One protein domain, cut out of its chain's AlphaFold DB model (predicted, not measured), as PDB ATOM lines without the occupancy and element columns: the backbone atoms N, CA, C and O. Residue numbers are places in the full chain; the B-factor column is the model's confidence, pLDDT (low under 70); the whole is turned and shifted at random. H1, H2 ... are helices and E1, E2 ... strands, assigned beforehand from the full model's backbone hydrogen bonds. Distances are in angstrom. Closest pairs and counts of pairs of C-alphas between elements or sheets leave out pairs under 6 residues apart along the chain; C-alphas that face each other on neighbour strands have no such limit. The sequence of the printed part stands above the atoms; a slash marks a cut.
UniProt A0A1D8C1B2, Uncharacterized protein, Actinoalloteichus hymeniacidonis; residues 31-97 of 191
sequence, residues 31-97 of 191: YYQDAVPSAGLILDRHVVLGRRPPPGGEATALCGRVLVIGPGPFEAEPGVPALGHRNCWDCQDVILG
ATOM      1  N   TYR A  31      -1.978 -31.194 -22.427       94.69
ATOM      2  CA  TYR A  31      -2.887 -30.278 -21.747       94.69
ATOM      3  C   TYR A  31      -4.295 -30.391 -22.322       94.69
ATOM      4  O   TYR A  31      -4.507 -30.941 -23.401       94.69
ATOM      5  N   TYR A  32      -5.266 -29.878 -21.570       96.50
ATOM      6  CA  TYR A  32      -6.672 -29.916 -21.941       96.50
ATOM      7  C   TYR A  32      -7.126 -28.570 -22.504       96.50
ATOM      8  O   TYR A  32      -6.772 -27.515 -21.967       96.50
ATOM      9  N   GLN A  33      -7.929 -28.616 -23.564       97.62
ATOM     10  CA  GLN A  33      -8.614 -27.457 -24.129       97.62
ATOM     11  C   GLN A  33     -10.090 -27.810 -24.315       97.62
ATOM     12  O   GLN A  33     -10.421 -28.789 -24.983       97.62
ATOM     13  N   ASP A  34     -10.963 -27.011 -23.710       97.56
ATOM     14  CA  ASP A  34     -12.408 -27.161 -23.856       97.56
ATOM     15  C   ASP A  34     -12.857 -26.456 -25.148       97.56
ATOM     16  O   ASP A  34     -12.358 -25.371 -25.478       97.56
ATOM     17  N   ALA A  35     -13.779 -27.082 -25.879       96.38
ATOM     18  CA  ALA A  35     -14.320 -26.592 -27.141       96.38
ATOM     19  C   ALA A  35     -15.832 -26.833 -27.235       96.38
ATOM     20  O   ALA A  35     -16.388 -27.706 -26.566       96.38
ATOM     21  N   VAL A  36     -16.492 -26.056 -28.096       94.75
ATOM     22  CA  VAL A  36     -17.914 -26.241 -28.407       94.75
ATOM     23  C   VAL A  36     -18.105 -27.605 -29.090       94.75
ATOM     24  O   VAL A  36     -17.370 -27.917 -30.046       94.75
ATOM     25  N   PRO A  37     -19.047 -28.442 -28.609       88.19
ATOM     26  CA  PRO A  37     -19.292 -29.744 -29.209       88.19
ATOM     27  C   PRO A  37     -19.880 -29.584 -30.615       88.19
ATOM     28  O   PRO A  37     -20.384 -28.527 -30.976       88.19
ATOM     29  N   SER A  38     -19.848 -30.642 -31.426       82.31
ATOM     30  CA  SER A  38     -20.588 -30.645 -32.700       82.31
ATOM     31  C   SER A  38     -22.109 -30.617 -32.494       82.31
ATOM     32  O   SER A  38     -22.840 -30.167 -33.372       82.31
ATOM     33  N   ALA A  39     -22.576 -31.106 -31.340       79.69
ATOM     34  CA  ALA A  39     -23.960 -31.039 -30.898       79.69
ATOM     35  C   ALA A  39     -24.073 -31.156 -29.366       79.69
ATOM     36  O   ALA A  39     -23.361 -31.942 -28.729       79.69
ATOM     37  N   GLY A  40     -25.045 -30.443 -28.789       85.81
ATOM     38  CA  GLY A  40     -25.409 -30.520 -27.371       85.81
ATOM     39  C   GLY A  40     -24.875 -29.363 -26.520       85.81
ATOM     40  O   GLY A  40     -24.256 -28.437 -27.021       85.81
ATOM     41  N   LEU A  41     -25.146 -29.415 -25.211       88.94
ATOM     42  CA  LEU A  41     -24.853 -28.325 -24.262       88.94
ATOM     43  C   LEU A  41     -23.635 -28.584 -23.358       88.94
ATOM     44  O   LEU A  41     -23.359 -27.808 -22.445       88.94
ATOM     45  N   ILE A  42     -22.941 -29.704 -23.564       90.56
ATOM     46  CA  ILE A  42     -21.788 -30.123 -22.762       90.56
ATOM     47  C   ILE A  42     -20.543 -29.938 -23.622       90.56
ATOM     48  O   ILE A  42     -20.459 -30.534 -24.693       90.56
ATOM     49  N   LEU A  43     -19.591 -29.134 -23.150       94.00
ATOM     50  CA  LEU A  43     -18.343 -28.879 -23.866       94.00
ATOM     51  C   LEU A  43     -17.518 -30.154 -24.006       94.00
ATOM     52  O   LEU A  43     -17.457 -30.967 -23.079       94.00
ATOM     53  N   ASP A  44     -16.837 -30.285 -25.139       95.88
ATOM     54  CA  ASP A  44     -15.886 -31.364 -25.358       95.88
ATOM     55  C   ASP A  44     -14.498 -30.910 -24.888       95.88
ATOM     56  O   ASP A  44     -13.930 -29.929 -25.372       95.88
ATOM     57  N   ARG A  45     -13.945 -31.637 -23.918       97.50
ATOM     58  CA  ARG A  45     -12.583 -31.475 -23.417       97.50
ATOM     59  C   ARG A  45     -11.642 -32.327 -24.250       97.50
ATOM     60  O   ARG A  45     -11.642 -33.557 -24.156       97.50
ATOM     61  N   HIS A  46     -10.825 -31.664 -25.048       97.38
ATOM     62  CA  HIS A  46      -9.845 -32.300 -25.911       97.38
ATOM     63  C   HIS A  46      -8.481 -32.380 -25.235       97.38
ATOM     64  O   HIS A  46      -8.083 -31.473 -24.500       97.38
ATOM     65  N   VAL A  47      -7.749 -33.455 -25.523       96.69
ATOM     66  CA  VAL A  47      -6.354 -33.617 -25.107       96.69
ATOM     67  C   VAL A  47      -5.459 -33.148 -26.239       96.69
ATOM     68  O   VAL A  47      -5.597 -33.616 -27.366       96.69
ATOM     69  N   VAL A  48      -4.545 -32.236 -25.942       96.31
ATOM     70  CA  VAL A  48      -3.573 -31.695 -26.892       96.31
ATOM     71  C   VAL A  48      -2.176 -32.134 -26.475       96.31
ATOM     72  O   VAL A  48      -1.843 -32.085 -25.290       96.31
ATOM     73  N   LEU A  49      -1.372 -32.577 -27.442       93.12
ATOM     74  CA  LEU A  49       0.015 -32.982 -27.218       93.12
ATOM     75  C   LEU A  49       0.989 -31.836 -27.506       93.12
ATOM     76  O   LEU A  49       0.819 -31.080 -28.462       93.12
ATOM     77  N   GLY A  50       2.058 -31.776 -26.720       91.75
ATOM     78  CA  GLY A  50       3.155 -30.829 -26.867       91.75
ATOM     79  C   GLY A  50       2.946 -29.517 -26.111       91.75
ATOM     80  O   GLY A  50       2.080 -29.365 -25.247       91.75
ATOM     81  N   ARG A  51       3.774 -28.531 -26.459       91.50
ATOM     82  CA  ARG A  51       3.764 -27.213 -25.820       91.50
ATOM     83  C   ARG A  51       2.475 -26.472 -26.119       91.50
ATOM     84  O   ARG A  51       2.047 -26.408 -27.267       91.50
ATOM     85  N   ARG A  52       1.910 -25.837 -25.093       93.94
ATOM     86  CA  ARG A  52       0.750 -24.957 -25.238       93.94
ATOM     87  C   ARG A  52       1.138 -23.683 -26.007       93.94
ATOM     88  O   ARG A  52       1.979 -22.933 -25.508       93.94
ATOM     89  N   PRO A  53       0.543 -23.415 -27.186       94.00
ATOM     90  CA  PRO A  53       0.660 -22.132 -27.864       94.00
ATOM     91  C   PRO A  53       0.190 -20.965 -26.982       94.00
ATOM     92  O   PRO A  53      -0.582 -21.169 -26.038       94.00
ATOM     93  N   PRO A  54       0.595 -19.725 -27.304       94.94
ATOM     94  CA  PRO A  54       0.002 -18.537 -26.702       94.94
ATOM     95  C   PRO A  54      -1.526 -18.503 -26.892       94.94
ATOM     96  O   PRO A  54      -2.029 -19.066 -27.868       94.94
ATOM     97  N   PRO A  55      -2.277 -17.814 -26.013       95.75
ATOM     98  CA  PRO A  55      -3.700 -17.572 -26.230       95.75
ATOM     99  C   PRO A  55      -3.976 -16.967 -27.618       95.75
ATOM    100  O   PRO A  55      -3.274 -16.052 -28.047       95.75
ATOM    101  N   GLY A  56      -4.986 -17.489 -28.312       95.25
ATOM    102  CA  GLY A  56      -5.316 -17.188 -29.708       95.25
ATOM    103  C   GLY A  56      -4.577 -18.050 -30.738       95.25
ATOM    104  O   GLY A  56      -4.972 -18.059 -31.898       95.25
ATOM    105  N   GLY A  57      -3.532 -18.782 -30.339       96.69
ATOM    106  CA  GLY A  57      -2.835 -19.729 -31.209       96.69
ATOM    107  C   GLY A  57      -3.639 -21.005 -31.454       96.69
ATOM    108  O   GLY A  57      -4.541 -21.335 -30.690       96.69
ATOM    109  N   GLU A  58      -3.291 -21.746 -32.501       97.31
ATOM    110  CA  GLU A  58      -3.934 -23.017 -32.840       97.31
ATOM    111  C   GLU A  58      -3.137 -24.213 -32.317       97.31
ATOM    112  O   GLU A  58      -1.903 -24.195 -32.296       97.31
ATOM    113  N   ALA A  59      -3.839 -25.277 -31.933       96.12
ATOM    114  CA  ALA A  59      -3.237 -26.573 -31.653       96.12
ATOM    115  C   ALA A  59      -4.118 -27.723 -32.148       96.12
ATOM    116  O   ALA A  59      -5.343 -27.614 -32.191       96.12
ATOM    117  N   THR A  60      -3.492 -28.849 -32.480       96.25
ATOM    118  CA  THR A  60      -4.188 -30.066 -32.910       96.25
ATOM    119  C   THR A  60      -4.370 -31.013 -31.727       96.25
ATOM    120  O   THR A  60      -3.399 -31.424 -31.090       96.25
ATOM    121  N   ALA A  61      -5.618 -31.362 -31.428       96.44
ATOM    122  CA  ALA A  61      -5.961 -32.357 -30.419       96.44
ATOM    123  C   ALA A  61      -5.608 -33.786 -30.864       96.44
ATOM    124  O   ALA A  61      -5.430 -34.051 -32.052       96.44
ATOM    125  N   LEU A  62      -5.591 -34.730 -29.917       94.56
ATOM    126  CA  LEU A  62      -5.387 -36.161 -30.176       94.56
ATOM    127  C   LEU A  62      -6.363 -36.728 -31.210       94.56
ATOM    128  O   LEU A  62      -5.971 -37.552 -32.026       94.56
ATOM    129  N   CYS A  63      -7.608 -36.254 -31.216       92.94
ATOM    130  CA  CYS A  63      -8.609 -36.644 -32.209       92.94
ATOM    131  C   CYS A  63      -8.414 -36.004 -33.596       92.94
ATOM    132  O   CYS A  63      -9.258 -36.166 -34.469       92.94
ATOM    133  N   GLY A  64      -7.356 -35.215 -33.805       93.38
ATOM    134  CA  GLY A  64      -7.084 -34.507 -35.059       93.38
ATOM    135  C   GLY A  64      -7.813 -33.168 -35.219       93.38
ATOM    136  O   GLY A  64      -7.520 -32.427 -36.156       93.38
ATOM    137  N   ARG A  65      -8.726 -32.802 -34.306       94.44
ATOM    138  CA  ARG A  65      -9.428 -31.508 -34.351       94.44
ATOM    139  C   ARG A  65      -8.464 -30.346 -34.084       94.44
ATOM    140  O   ARG A  65      -7.693 -30.390 -33.127       94.44
ATOM    141  N   VAL A  66      -8.541 -29.292 -34.898       95.56
ATOM    142  CA  VAL A  66      -7.821 -28.026 -34.671       95.56
ATOM    143  C   VAL A  66      -8.621 -27.155 -33.704       95.56
ATOM    144  O   VAL A  66      -9.827 -26.971 -33.878       95.56
ATOM    145  N   LEU A  67      -7.955 -26.641 -32.674       96.44
ATOM    146  CA  LEU A  67      -8.540 -25.852 -31.595       96.44
ATOM    147  C   LEU A  67      -7.812 -24.518 -31.460       96.44
ATOM    148  O   LEU A  67      -6.586 -24.475 -31.533       96.44
ATOM    149  N   VAL A  68      -8.559 -23.453 -31.170       96.50
ATOM    150  CA  VAL A  68      -7.985 -22.170 -30.748       96.50
ATOM    151  C   VAL A  68      -7.741 -22.215 -29.243       96.50
ATOM    152  O   VAL A  68      -8.643 -22.513 -28.457       96.50
ATOM    153  N   ILE A  69      -6.512 -21.928 -28.831       97.12
ATOM    154  CA  ILE A  69      -6.081 -21.990 -27.440       97.12
ATOM    155  C   ILE A  69      -6.528 -20.743 -26.699       97.12
ATOM    156  O   ILE A  69      -6.199 -19.622 -27.070       97.12
ATOM    157  N   GLY A  70      -7.239 -20.928 -25.596       95.00
ATOM    158  CA  GLY A  70      -7.745 -19.816 -24.806       95.00
ATOM    159  C   GLY A  70      -8.614 -20.285 -23.646       95.00
ATOM    160  O   GLY A  70      -8.671 -21.487 -23.365       95.00
ATOM    161  N   PRO A  71      -9.281 -19.347 -22.954       94.75
ATOM    162  CA  PRO A  71     -10.351 -19.686 -22.028       94.75
ATOM    163  C   PRO A  71     -11.391 -20.571 -22.721       94.75
ATOM    164  O   PRO A  71     -11.688 -20.370 -23.898       94.75
ATOM    165  N   GLY A  72     -11.928 -21.555 -21.998       89.56
ATOM    166  CA  GLY A  72     -13.030 -22.361 -22.512       89.56
ATOM    167  C   GLY A  72     -14.251 -21.481 -22.814       89.56
ATOM    168  O   GLY A  72     -14.454 -20.473 -22.127       89.56
ATOM    169  N   PRO A  73     -15.057 -21.828 -23.828       91.81
ATOM    170  CA  PRO A  73     -16.287 -21.101 -24.111       91.81
ATOM    171  C   PRO A  73     -17.251 -21.209 -22.920       91.81
ATOM    172  O   PRO A  73     -17.377 -22.264 -22.307       91.81
ATOM    173  N   PHE A  74     -17.939 -20.117 -22.579       93.69
ATOM    174  CA  PHE A  74     -18.980 -20.125 -21.537       93.69
ATOM    175  C   PHE A  74     -20.352 -20.542 -22.081       93.69
ATOM    176  O   PHE A  74     -21.236 -20.939 -21.324       93.69
ATOM    177  N   GLU A  75     -20.519 -20.458 -23.396       93.19
ATOM    178  CA  GLU A  75     -21.744 -20.773 -24.119       93.19
ATOM    179  C   GLU A  75     -21.496 -21.963 -25.049       93.19
ATOM    180  O   GLU A  75     -20.443 -22.051 -25.685       93.19
ATOM    181  N   ALA A  76     -22.455 -22.886 -25.110       89.81
ATOM    182  CA  ALA A  76     -22.427 -23.985 -26.077       89.81
ATOM    183  C   ALA A  76     -23.015 -23.552 -27.430       89.81
ATOM    184  O   ALA A  76     -22.617 -24.064 -28.464       89.81
ATOM    185  N   GLU A  77     -23.927 -22.583 -27.415       86.88
ATOM    186  CA  GLU A  77     -24.533 -21.937 -28.582       86.88
ATOM    187  C   GLU A  77     -24.770 -20.460 -28.239       86.88
ATOM    188  O   GLU A  77     -24.870 -20.149 -27.051       86.88
ATOM    189  N   PRO A  78     -24.912 -19.543 -29.215       90.94
ATOM    190  CA  PRO A  78     -25.153 -18.128 -28.932       90.94
ATOM    191  C   PRO A  78     -26.332 -17.906 -27.969       90.94
ATOM    192  O   PRO A  78     -27.484 -18.197 -28.297       90.94
ATOM    193  N   GLY A  79     -26.039 -17.388 -26.773       93.88
ATOM    194  CA  GLY A  79     -27.024 -17.146 -25.713       93.88
ATOM    195  C   GLY A  79     -27.468 -18.386 -24.926       93.88
ATOM    196  O   GLY A  79     -28.367 -18.281 -24.087       93.88
ATOM    197  N   VAL A  80     -26.862 -19.554 -25.162       90.44
ATOM    198  CA  VAL A  80     -27.142 -20.794 -24.428       90.44
ATOM    199  C   VAL A  80     -25.929 -21.172 -23.572       90.44
ATOM    200  O   VAL A  80     -24.889 -21.561 -24.113       90.44
ATOM    201  N   PRO A  81     -26.039 -21.110 -22.233       93.44
ATOM    202  CA  PRO A  81     -24.918 -21.409 -21.354       93.44
ATOM    203  C   PRO A  81     -24.504 -22.880 -21.466       93.44
ATOM    204  O   PRO A  81     -25.348 -23.778 -21.540       93.44
ATOM    205  N   ALA A  82     -23.198 -23.129 -21.431       91.94
ATOM    206  CA  ALA A  82     -22.672 -24.481 -21.318       91.94
ATOM    207  C   ALA A  82     -23.053 -25.088 -19.956       91.94
ATOM    208  O   ALA A  82     -22.922 -24.444 -18.913       91.94
ATOM    209  N   LEU A  83     -23.501 -26.347 -19.950       91.62
ATOM    210  CA  LEU A  83     -23.948 -27.045 -18.734       91.62
ATOM    211  C   LEU A  83     -22.829 -27.827 -18.028       91.62
ATOM    212  O   LEU A  83     -23.049 -28.403 -16.965       91.62
ATOM    213  N   GLY A  84     -21.631 -27.871 -18.613       92.50
ATOM    214  CA  GLY A  84     -20.483 -28.589 -18.075       92.50
ATOM    215  C   GLY A  84     -19.500 -28.995 -19.165       92.50
ATOM    216  O   GLY A  84     -19.533 -28.472 -20.278       92.50
ATOM    217  N   HIS A  85     -18.638 -29.952 -18.837       94.06
ATOM    218  CA  HIS A  85     -17.659 -30.521 -19.757       94.06
ATOM    219  C   HIS A  85     -17.658 -32.050 -19.670       94.06
ATOM    220  O   HIS A  85     -17.886 -32.623 -18.602       94.06
ATOM    221  N   ARG A  86     -17.357 -32.704 -20.789       93.38
ATOM    222  CA  ARG A  86     -17.048 -34.137 -20.885       93.38
ATOM    223  C   ARG A  86     -15.743 -34.304 -21.650       93.38
ATOM    224  O   ARG A  86     -15.365 -33.416 -22.401       93.38
ATOM    225  N   ASN A  87     -15.062 -35.433 -21.505       95.06
ATOM    226  CA  ASN A  87     -13.918 -35.727 -22.368       95.06
ATOM    227  C   ASN A  87     -14.404 -35.987 -23.801       95.06
ATOM    228  O   ASN A  87     -15.440 -36.622 -23.993       95.06
ATOM    229  N   CYS A  88     -13.662 -35.505 -24.798       93.81
ATOM    230  CA  CYS A  88     -13.917 -35.837 -26.197       93.81
ATOM    231  C   CYS A  88     -13.754 -37.353 -26.397       93.81
ATOM    232  O   CYS A  88     -12.672 -37.883 -26.136       93.81
ATOM    233  N   TRP A  89     -14.810 -38.024 -26.866       90.25
ATOM    234  CA  TRP A  89     -14.826 -39.474 -27.091       90.25
ATOM    235  C   TRP A  89     -13.694 -39.926 -28.011       90.25
ATOM    236  O   TRP A  89     -12.920 -40.791 -27.625       90.25
ATOM    237  N   ASP A  90     -13.486 -39.235 -29.130       89.31
ATOM    238  CA  ASP A  90     -12.409 -39.563 -30.070       89.31
ATOM    239  C   ASP A  90     -11.014 -39.450 -29.426       89.31
ATOM    240  O   ASP A  90     -10.113 -40.236 -29.709       89.31
ATOM    241  N   CYS A  91     -10.803 -38.478 -28.525       91.44
ATOM    242  CA  CYS A  91      -9.544 -38.392 -27.778       91.44
ATOM    243  C   CYS A  91      -9.412 -39.552 -26.782       91.44
ATOM    244  O   CYS A  91      -8.305 -40.047 -26.582       91.44
ATOM    245  N   GLN A  92     -10.511 -39.967 -26.141       91.62
ATOM    246  CA  GLN A  92     -10.509 -41.115 -25.233       91.62
ATOM    247  C   GLN A  92     -10.223 -42.419 -25.972       91.62
ATOM    248  O   GLN A  92      -9.419 -43.201 -25.475       91.62
ATOM    249  N   ASP A  93     -10.797 -42.620 -27.155       88.69
ATOM    250  CA  ASP A  93     -10.544 -43.798 -27.985       88.69
ATOM    251  C   ASP A  93      -9.056 -43.913 -28.329       88.69
ATOM    252  O   ASP A  93      -8.437 -44.944 -28.063       88.69
ATOM    253  N   VAL A  94      -8.438 -42.811 -28.775       89.00
ATOM    254  CA  VAL A  94      -6.987 -42.754 -29.029       89.00
ATOM    255  C   VAL A  94      -6.173 -43.081 -27.770       89.00
ATOM    256  O   VAL A  94      -5.217 -43.852 -27.842       89.00
ATOM    257  N   ILE A  95      -6.543 -42.531 -26.607       89.19
ATOM    258  CA  ILE A  95      -5.851 -42.786 -25.327       89.19
ATOM    259  C   ILE A  95      -5.978 -44.251 -24.897       89.19
ATOM    260  O   ILE A  95      -5.021 -44.826 -24.376       89.19
ATOM    261  N   LEU A  96      -7.148 -44.851 -25.106       89.06
ATOM    262  CA  LEU A  96      -7.428 -46.245 -24.773       89.06
ATOM    263  C   LEU A  96      -6.862 -47.226 -25.810       89.06
ATOM    264  O   LEU A  96      -6.950 -48.436 -25.610       89.06
ATOM    265  N   GLY A  97      -6.283 -46.728 -26.906       88.75
ATOM    266  CA  GLY A  97      -5.822 -47.561 -28.014       88.75
ATOM    267  C   GLY A  97      -6.969 -48.226 -28.777       88.75
ATOM    268  O   GLY A  97      -6.735 -49.189 -29.509       88.75
TER     269      GLY A  97
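What this domain is: This is residues 31 to 97 of the 191 residues of an uncharacterized protein of Actinoalloteichus hymeniacidonis (UniProt A0A1D8C1B2). A small flat domain is built on a three-stranded sheet, with the long strand E2 in its middle between E1 and E6. A short hairpin, E3 and E4, packs on this sheet at Val 48 of E2 and Ala 35 of E1, the small turn around E5 sits near Leu 43 of E2, and the one helix, H1, grazes E2 at its residues 89 to 95. The printed part has 67 residues with six named strands and one named helix, in the order E1 E2 E3 E4 E5 E6 H1, and its class is mixed, helices and strands. The sheet runs E1, E2, E6 and is mixed, while the sheet of E3 and E4 is antiparallel. The whole is compact, with a radius of gyration of the C-alphas of 11.7 A, and spans 33 by 28 by 14 A.

How they stand to each other: E1, residues 31 to 35, and E2, residues 42 to 49, form a hairpin of antiparallel neighbour strands at 145 degrees, with N 33 and O 46 3.0 A apart and N 46 and O 33 2.9 A apart, within hydrogen-bond range. E3, residues 58 to 60, and E4, residues 66 to 68, form a second hairpin, antiparallel at 147 degrees, with N 59 and O 67 at 2.9 A. The closest C-alphas of E2 and E3 are those of Val 48 and Thr 60, 6.3 A apart. Those of E1 and E4 are Ala 35 and Leu 67, 7.3 A apart. E2 and E4 are apart. E5, residues 75 to 77, pairs with no named strand, but a short antiparallel pairing joins it to residues 80 to 81. The closest C-alphas of E2 and E5 are those of Leu 43 and Ala 76, 6.7 A apart. E6, residues 84 to 87, is an edge strand parallel to E2 at 42 degrees, with N 45 and O 86 at 2.7 A. H1, residues 89 to 96, is on the sheet of E1, E2 and E6 but only grazes it; the closest C-alphas of E2 and H1 are those of Val 47 and Cys 91, 6.3 A apart. In H1 every O i to N i+4 pair is within hydrogen-bond range.

Where its parts are: E1 begins at C-alpha 31, (-2.887, -30.278, -21.747), and measures 13.2 A. E2, the longest strand by residues, measures 22.4 A and ends at C-alpha 49, (0.015, -32.982, -27.218). E3 and E4 measure 7.1 A each, E5 5.4 A and E6 10.6 A. H1 measures 10.3 A and ends at C-alpha 96, (-7.428, -46.245, -24.773).

The domain as a whole: The C-alphas farthest apart are those of Gly 79 and Gly 97, at 37.1 A. The printed part has no cut and no long link. The mean pLDDT of the printed part is 93.0, and no printed residue is under 70.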